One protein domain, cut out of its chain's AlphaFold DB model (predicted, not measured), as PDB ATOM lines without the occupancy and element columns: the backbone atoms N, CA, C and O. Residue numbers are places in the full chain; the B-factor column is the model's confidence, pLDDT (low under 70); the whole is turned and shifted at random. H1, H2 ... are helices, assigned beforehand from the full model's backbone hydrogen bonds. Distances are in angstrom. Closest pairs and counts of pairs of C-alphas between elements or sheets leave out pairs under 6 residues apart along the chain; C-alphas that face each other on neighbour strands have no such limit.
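What this domain is: This is residues 22 to 75 of the 79 residues of an uncharacterized protein of Desulfurobacterium sp (UniProt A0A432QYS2). A long helical hairpin with unequal arms: the short H1 lies side by side with the first part of the long H2, and the rest of H2, residues 58 to 75, sticks out alone. The printed part has 54 residues, with two named helices, H1 then H2, and no named strand; the class is all helix. It is extended, a rod of 55 by 14 by 11 A, with a radius of gyration of the C-alphas of 16.7 A.

Where its parts are: H1, residues 22 to 37, begins with C-alpha 22 at (-21.481, 29.465, 18.432) and is 21.6 A long from first to last C-alpha. H2, residues 41 to 75, begins with C-alpha 41 at (-38.969, 31.276, 27.650), ends with C-alpha 75 at (-12.221, 27.381, -16.593) and is 51.8 A long.

How they stand to each other: H1 and H2 form a helical hairpin and run opposite ways at a shallow tilt of 23 degrees. H2 touches H1 with residues 42 to 54 alone; the closest C-alphas, those of Thr 30 and Gly 46, are 5.3 A apart. In H1 every O i to N i+4 pair is within hydrogen-bond range, in H2 30 of 31.

The domain as a whole: The C-alphas farthest apart, those of Glu 37 and Asp 75, are 55.4 A apart. The printed part has no cut, and the link from H1 to H2 is tight. Mean pLDDT of the printed part is 75.9; residues 39, 65, 67 to 68 and 70 to 75 are under 70.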
ATOM      1  N   VAL A  22     -20.411  28.774  17.694       80.56
ATOM      2  CA  VAL A  22     -21.481  29.465  18.432       80.56
ATOM      3  C   VAL A  22     -22.813  28.726  18.286       80.56
ATOM      4  O   VAL A  22     -23.490  28.535  19.288       80.56
ATOM      5  N   THR A  23     -23.180  28.248  17.094       78.31
ATOM      6  CA  THR A  23     -24.399  27.455  16.864       78.31
ATOM      7  C   THR A  23     -24.403  26.185  17.709       78.31
ATOM      8  O   THR A  23     -25.413  25.868  18.332       78.31
ATOM      9  N   VAL A  24     -23.273  25.474  17.771       81.69
ATOM     10  CA  VAL A  24     -23.103  24.270  18.594       81.69
ATOM     11  C   VAL A  24     -23.206  24.622  20.074       81.69
ATOM     12  O   VAL A  24     -23.929  23.951  20.805       81.69
ATOM     13  N   LEU A  25     -22.551  25.696  20.520       85.12
ATOM     14  CA  LEU A  25     -22.607  26.137  21.913       85.12
ATOM     15  C   LEU A  25     -24.032  26.538  22.325       85.12
ATOM     16  O   LEU A  25     -24.514  26.115  23.373       85.12
ATOM     17  N   VAL A  26     -24.724  27.304  21.479       81.31
ATOM     18  CA  VAL A  26     -26.126  27.695  21.673       81.31
ATOM     19  C   VAL A  26     -27.024  26.466  21.642       81.31
ATOM     20  O   VAL A  26     -27.916  26.357  22.475       81.31
ATOM     21  N   GLY A  27     -26.781  25.512  20.745       81.25
ATOM     22  CA  GLY A  27     -27.564  24.285  20.667       81.25
ATOM     23  C   GLY A  27     -27.414  23.405  21.895       81.25
ATOM     24  O   GLY A  27     -28.421  23.015  22.483       81.25
ATOM     25  N   VAL A  28     -26.185  23.163  22.347       85.44
ATOM     26  CA  VAL A  28     -25.911  22.396  23.570       85.44
ATOM     27  C   VAL A  28     -26.434  23.133  24.804       85.44
ATOM     28  O   VAL A  28     -27.058  22.509  25.660       85.44
ATOM     29  N   GLY A  29     -26.244  24.452  24.885       81.62
ATOM     30  CA  GLY A  29     -26.760  25.282  25.974       81.62
ATOM     31  C   GLY A  29     -28.286  25.264  26.041       81.62
ATOM     32  O   GLY A  29     -28.855  25.034  27.105       81.62
ATOM     33  N   THR A  30     -28.951  25.404  24.893       79.31
ATOM     34  CA  THR A  30     -30.412  25.308  24.789       79.31
ATOM     35  C   THR A  30     -30.882  23.920  25.208       79.31
ATOM     36  O   THR A  30     -31.791  23.824  26.021       79.31
ATOM     37  N   LEU A  31     -30.231  22.846  24.744       81.00
ATOM     38  CA  LEU A  31     -30.572  21.469  25.117       81.00
ATOM     39  C   LEU A  31     -30.400  21.215  26.624       81.00
ATOM     40  O   LEU A  31     -31.221  20.538  27.242       81.00
ATOM     41  N   ALA A  32     -29.349  21.775  27.228       83.69
ATOM     42  CA  ALA A  32     -29.083  21.671  28.658       83.69
ATOM     43  C   ALA A  32     -30.140  22.410  29.493       83.69
ATOM     44  O   ALA A  32     -30.623  21.851  30.480       83.69
ATOM     45  N   VAL A  33     -30.533  23.621  29.081       80.31
ATOM     46  CA  VAL A  33     -31.626  24.388  29.703       80.31
ATOM     47  C   VAL A  33     -32.947  23.633  29.562       80.31
ATOM     48  O   VAL A  33     -33.646  23.437  30.550       80.31
ATOM     49  N   LEU A  34     -33.236  23.101  28.373       80.44
ATOM     50  CA  LEU A  34     -34.453  22.334  28.096       80.44
ATOM     51  C   LEU A  34     -34.550  21.075  28.967       80.44
ATOM     52  O   LEU A  34     -35.630  20.717  29.426       80.44
ATOM     53  N   ARG A  35     -33.412  20.422  29.239       78.94
ATOM     54  CA  ARG A  35     -33.340  19.245  30.115       78.94
ATOM     55  C   ARG A  35     -33.478  19.590  31.601       78.94
ATOM     56  O   ARG A  35     -33.991  18.765  32.349       78.94
ATOM     57  N   LYS A  36     -32.982  20.751  32.040       79.62
ATOM     58  CA  LYS A  36     -32.998  21.162  33.454       79.62
ATOM     59  C   LYS A  36     -34.297  21.847  33.876       79.62
ATOM     60  O   LYS A  36     -34.778  21.576  34.967       79.62
ATOM     61  N   GLU A  37     -34.829  22.730  33.038       76.62
ATOM     62  CA  GLU A  37     -35.954  23.614  33.375       76.62
ATOM     63  C   GLU A  37     -37.220  23.312  32.559       76.62
ATOM     64  O   GLU A  37     -38.297  23.808  32.883       76.62
ATOM     65  N   GLY A  38     -37.123  22.473  31.521       70.56
ATOM     66  CA  GLY A  38     -38.222  22.202  30.595       70.56
ATOM     67  C   GLY A  38     -38.345  23.256  29.490       70.56
ATOM     68  O   GLY A  38     -37.419  24.020  29.208       70.56
ATOM     69  N   PHE A  39     -39.499  23.289  28.815       68.38
ATOM     70  CA  PHE A  39     -39.758  24.232  27.723       68.38
ATOM     71  C   PHE A  39     -40.144  25.614  28.276       68.38
ATOM     72  O   PHE A  39     -41.319  25.956  28.388       68.38
ATOM     73  N   GLY A  40     -39.137  26.391  28.683       77.88
ATOM     74  CA  GLY A  40     -39.290  27.762  29.178       77.88
ATOM     75  C   GLY A  40     -39.054  28.842  28.115       77.88
ATOM     76  O   GLY A  40     -38.671  28.564  26.977       77.88
ATOM     77  N   PHE A  41     -39.214  30.109  28.512       77.19
ATOM     78  CA  PHE A  41     -38.969  31.276  27.650       77.19
ATOM     79  C   PHE A  41     -37.549  31.271  27.047       77.19
ATOM     80  O   PHE A  41     -37.383  31.453  25.843       77.19
ATOM     81  N   TRP A  42     -36.535  30.949  27.860       75.31
ATOM     82  CA  TRP A  42     -35.133  30.856  27.432       75.31
ATOM     83  C   TRP A  42     -34.863  29.719  26.445       75.31
ATOM     84  O   TRP A  42     -34.072  29.888  25.517       75.31
ATOM     85  N   ALA A  43     -35.552  28.586  26.597       76.25
ATOM     86  CA  ALA A  43     -35.483  27.488  25.637       76.25
ATOM     87  C   ALA A  43     -36.052  27.917  24.273       76.25
ATOM     88  O   ALA A  43     -35.429  27.667  23.242       76.25
ATOM     89  N   GLY A  44     -37.180  28.639  24.263       80.75
ATOM     90  CA  GLY A  44     -37.767  29.204  23.045       80.75
ATOM     91  C   GLY A  44     -36.835  30.192  22.337       80.75
ATOM     92  O   GLY A  44     -36.594  30.063  21.135       80.75
ATOM     93  N   THR A  45     -36.245  31.138  23.075       83.56
ATOM     94  CA  THR A  45     -35.256  32.079  22.522       83.56
ATOM     95  C   THR A  45     -34.028  31.354  21.967       83.56
ATOM     96  O   THR A  45     -33.556  31.696  20.883       83.56
ATOM     97  N   GLY A  46     -33.545  30.319  22.663       79.38
ATOM     98  CA  GLY A  46     -32.429  29.488  22.216       79.38
ATOM     99  C   GLY A  46     -32.704  28.784  20.886       79.38
ATOM    100  O   GLY A  46     -31.876  28.844  19.981       79.38
ATOM    101  N   VAL A  47     -33.898  28.204  20.719       80.69
ATOM    102  CA  VAL A  47     -34.323  27.548  19.466       80.69
ATOM    103  C   VAL A  47     -34.407  28.543  18.305       80.69
ATOM    104  O   VAL A  47     -33.929  28.244  17.210       80.69
ATOM    105  N   ILE A  48     -34.957  29.739  18.533       85.56
ATOM    106  CA  ILE A  48     -35.047  30.787  17.503       85.56
ATOM    107  C   ILE A  48     -33.647  31.246  17.075       85.56
ATOM    108  O   ILE A  48     -33.370  31.351  15.878       85.56
ATOM    109  N   ALA A  49     -32.743  31.469  18.033       81.00
ATOM    110  CA  ALA A  49     -31.360  31.840  17.746       81.00
ATOM    111  C   ALA A  49     -30.632  30.750  16.937       81.00
ATOM    112  O   ALA A  49     -29.933  31.053  15.969       81.00
ATOM    113  N   LEU A  50     -30.850  29.479  17.288       80.62
ATOM    114  CA  LEU A  50     -30.330  28.322  16.560       80.62
ATOM    115  C   LEU A  50     -30.825  28.287  15.109       80.62
ATOM    116  O   LEU A  50     -30.030  28.095  14.189       80.62
ATOM    117  N   TYR A  51     -32.124  28.512  14.904       81.19
ATOM    118  CA  TYR A  51     -32.741  28.522  13.580       81.19
ATOM    119  C   TYR A  51     -32.149  29.619  12.688       81.19
ATOM    120  O   TYR A  51     -31.701  29.335  11.577       81.19
ATOM    121  N   PHE A  52     -32.060  30.856  13.186       81.50
ATOM    122  CA  PHE A  52     -31.432  31.955  12.444       81.50
ATOM    123  C   PHE A  52     -29.966  31.673  12.120       81.50
ATOM    124  O   PHE A  52     -29.518  31.941  11.004       81.50
ATOM    125  N   SER A  53     -29.231  31.097  13.073       77.69
ATOM    126  CA  SER A  53     -27.832  30.729  12.880       77.69
ATOM    127  C   SER A  53     -27.668  29.704  11.750       77.69
ATOM    128  O   SER A  53     -26.849  29.916  10.857       77.69
ATOM    129  N   LEU A  54     -28.508  28.663  11.714       78.94
ATOM    130  CA  LEU A  54     -28.524  27.648  10.651       78.94
ATOM    131  C   LEU A  54     -28.911  28.218   9.282       78.94
ATOM    132  O   LEU A  54     -28.266  27.895   8.284       78.94
ATOM    133  N   VAL A  55     -29.930  29.079   9.218       81.00
ATOM    134  CA  VAL A  55     -30.359  29.720   7.963       81.00
ATOM    135  C   VAL A  55     -29.246  30.602   7.398       81.00
ATOM    136  O   VAL A  55     -28.948  30.538   6.204       81.00
ATOM    137  N   PHE A  56     -28.587  31.386   8.253       78.56
ATOM    138  CA  PHE A  56     -27.464  32.227   7.847       78.56
ATOM    139  C   PHE A  56     -26.283  31.388   7.341       78.56
ATOM    140  O   PHE A  56     -25.685  31.706   6.308       78.56
ATOM    141  N   LEU A  57     -25.998  30.271   8.019       75.31
ATOM    142  CA  LEU A  57     -25.000  29.287   7.602       75.31
ATOM    143  C   LEU A  57     -25.318  28.722   6.209       75.31
ATOM    144  O   LEU A  57     -24.465  28.748   5.322       75.31
ATOM    145  N   GLY A  58     -26.554  28.260   6.001       76.56
ATOM    146  CA  GLY A  58     -27.004  27.644   4.752       76.56
ATOM    147  C   GLY A  58     -26.989  28.605   3.565       76.56
ATOM    148  O   GLY A  58     -26.522  28.244   2.486       76.56
ATOM    149  N   LEU A  59     -27.433  29.852   3.760       78.62
ATOM    150  CA  LEU A  59     -27.380  30.891   2.725       78.62
ATOM    151  C   LEU A  59     -25.941  31.240   2.335       78.62
ATOM    152  O   LEU A  59     -25.647  31.406   1.149       78.62
ATOM    153  N   THR A  60     -25.043  31.323   3.319       75.06
ATOM    154  CA  THR A  60     -23.623  31.614   3.085       75.06
ATOM    155  C   THR A  60     -22.953  30.473   2.320       75.06
ATOM    156  O   THR A  60     -22.286  30.721   1.318       75.06
ATOM    157  N   LEU A  61     -23.212  29.222   2.715       72.88
ATOM    158  CA  LEU A  61     -22.731  28.021   2.025       72.88
ATOM    159  C   LEU A  61     -23.236  27.931   0.583       72.88
ATOM    160  O   LEU A  61     -22.455  27.631  -0.317       72.88
ATOM    161  N   LYS A  62     -24.526  28.210   0.349       72.56
ATOM    162  CA  LYS A  62     -25.110  28.178  -0.997       72.56
ATOM    163  C   LYS A  62     -24.467  29.226  -1.902       72.56
ATOM    164  O   LYS A  62     -23.984  28.877  -2.970       72.56
ATOM    165  N   LYS A  63     -24.363  30.476  -1.437       74.19
ATOM    166  CA  LYS A  63     -23.664  31.540  -2.177       74.19
ATOM    167  C   LYS A  63     -22.204  31.191  -2.459       74.19
ATOM    168  O   LYS A  63     -21.695  31.534  -3.520       74.19
ATOM    169  N   TRP A  64     -21.530  30.534  -1.520       70.38
ATOM    170  CA  TRP A  64     -20.142  30.120  -1.683       70.38
ATOM    171  C   TRP A  64     -19.995  29.007  -2.727       70.38
ATOM    172  O   TRP A  64     -19.171  29.135  -3.630       70.38
ATOM    173  N   LYS A  65     -20.857  27.981  -2.679       68.88
ATOM    174  CA  LYS A  65     -20.920  26.934  -3.709       68.88
ATOM    175  C   LYS A  65     -21.227  27.503  -5.090       68.88
ATOM    176  O   LYS A  65     -20.533  27.147  -6.032       68.88
ATOM    177  N   ASP A  66     -22.204  28.401  -5.205       73.38
ATOM    178  CA  ASP A  66     -22.565  29.021  -6.488       73.38
ATOM    179  C   ASP A  66     -21.394  29.846  -7.055       73.38
ATOM    180  O   ASP A  66     -21.133  29.831  -8.257       73.38
ATOM    181  N   LYS A  67     -20.633  30.523  -6.186       69.19
ATOM    182  CA  LYS A  67     -19.461  31.316  -6.584       69.19
ATOM    183  C   LYS A  67     -18.278  30.439  -7.008       69.19
ATOM    184  O   LYS A  67     -17.578  30.812  -7.941       69.19
ATOM    185  N   ILE A  68     -18.066  29.286  -6.370       68.56
ATOM    186  CA  ILE A  68     -17.052  28.306  -6.797       68.56
ATOM    187  C   ILE A  68     -17.459  27.644  -8.112       68.56
ATOM    188  O   ILE A  68     -16.661  27.635  -9.040       68.56
ATOM    189  N   ALA A  69     -18.709  27.189  -8.231       71.44
ATOM    190  CA  ALA A  69     -19.221  26.573  -9.453       71.44
ATOM    191  C   ALA A  69     -19.150  27.527 -10.658       71.44
ATOM    192  O   ALA A  69     -18.803  27.116 -11.760       71.44
ATOM    193  N   SER A  70     -19.410  28.822 -10.448       68.44
ATOM    194  CA  SER A  70     -19.232  29.846 -11.484       68.44
ATOM    195  C   SER A  70     -17.772  30.044 -11.901       68.44
ATOM    196  O   SER A  70     -17.536  30.470 -13.026       68.44
ATOM    197  N   LEU A  71     -16.802  29.801 -11.015       63.50
ATOM    198  CA  LEU A  71     -15.376  29.919 -11.327       63.50
ATOM    199  C   LEU A  71     -14.843  28.657 -12.013       63.50
ATOM    200  O   LEU A  71     -14.030  28.776 -12.921       63.50
ATOM    201  N   GLU A  72     -15.330  27.479 -11.625       61.94
ATOM    202  CA  GLU A  72     -15.029  26.197 -12.278       61.94
ATOM    203  C   GLU A  72     -15.616  26.135 -13.697       61.94
ATOM    204  O   GLU A  72     -14.917  25.788 -14.642       61.94
ATOM    205  N   GLY A  73     -16.867  26.573 -13.881       59.12
ATOM    206  CA  GLY A  73     -17.518  26.592 -15.198       59.12
ATOM    207  C   GLY A  73     -16.955  27.623 -16.187       59.12
ATOM    208  O   GLY A  73     -17.234  27.540 -17.383       59.12
ATOM    209  N   LEU A  74     -16.173  28.597 -15.710       56.72
ATOM    210  CA  LEU A  74     -15.428  29.532 -16.561       56.72
ATOM    211  C   LEU A  74     -14.071  28.970 -17.006       56.72
ATOM    212  O   LEU A  74     -13.593  29.364 -18.065       56.72
ATOM    213  N   ASP A  75     -13.468  28.068 -16.227       50.91
ATOM    214  CA  ASP A  75     -12.221  27.381 -16.593       50.91
ATOM    215  C   ASP A  75     -12.502  26.357 -17.714       50.91
ATOM    216  O   ASP A  75     -11.794  26.337 -18.720       50.91
TER     217      ASP A  75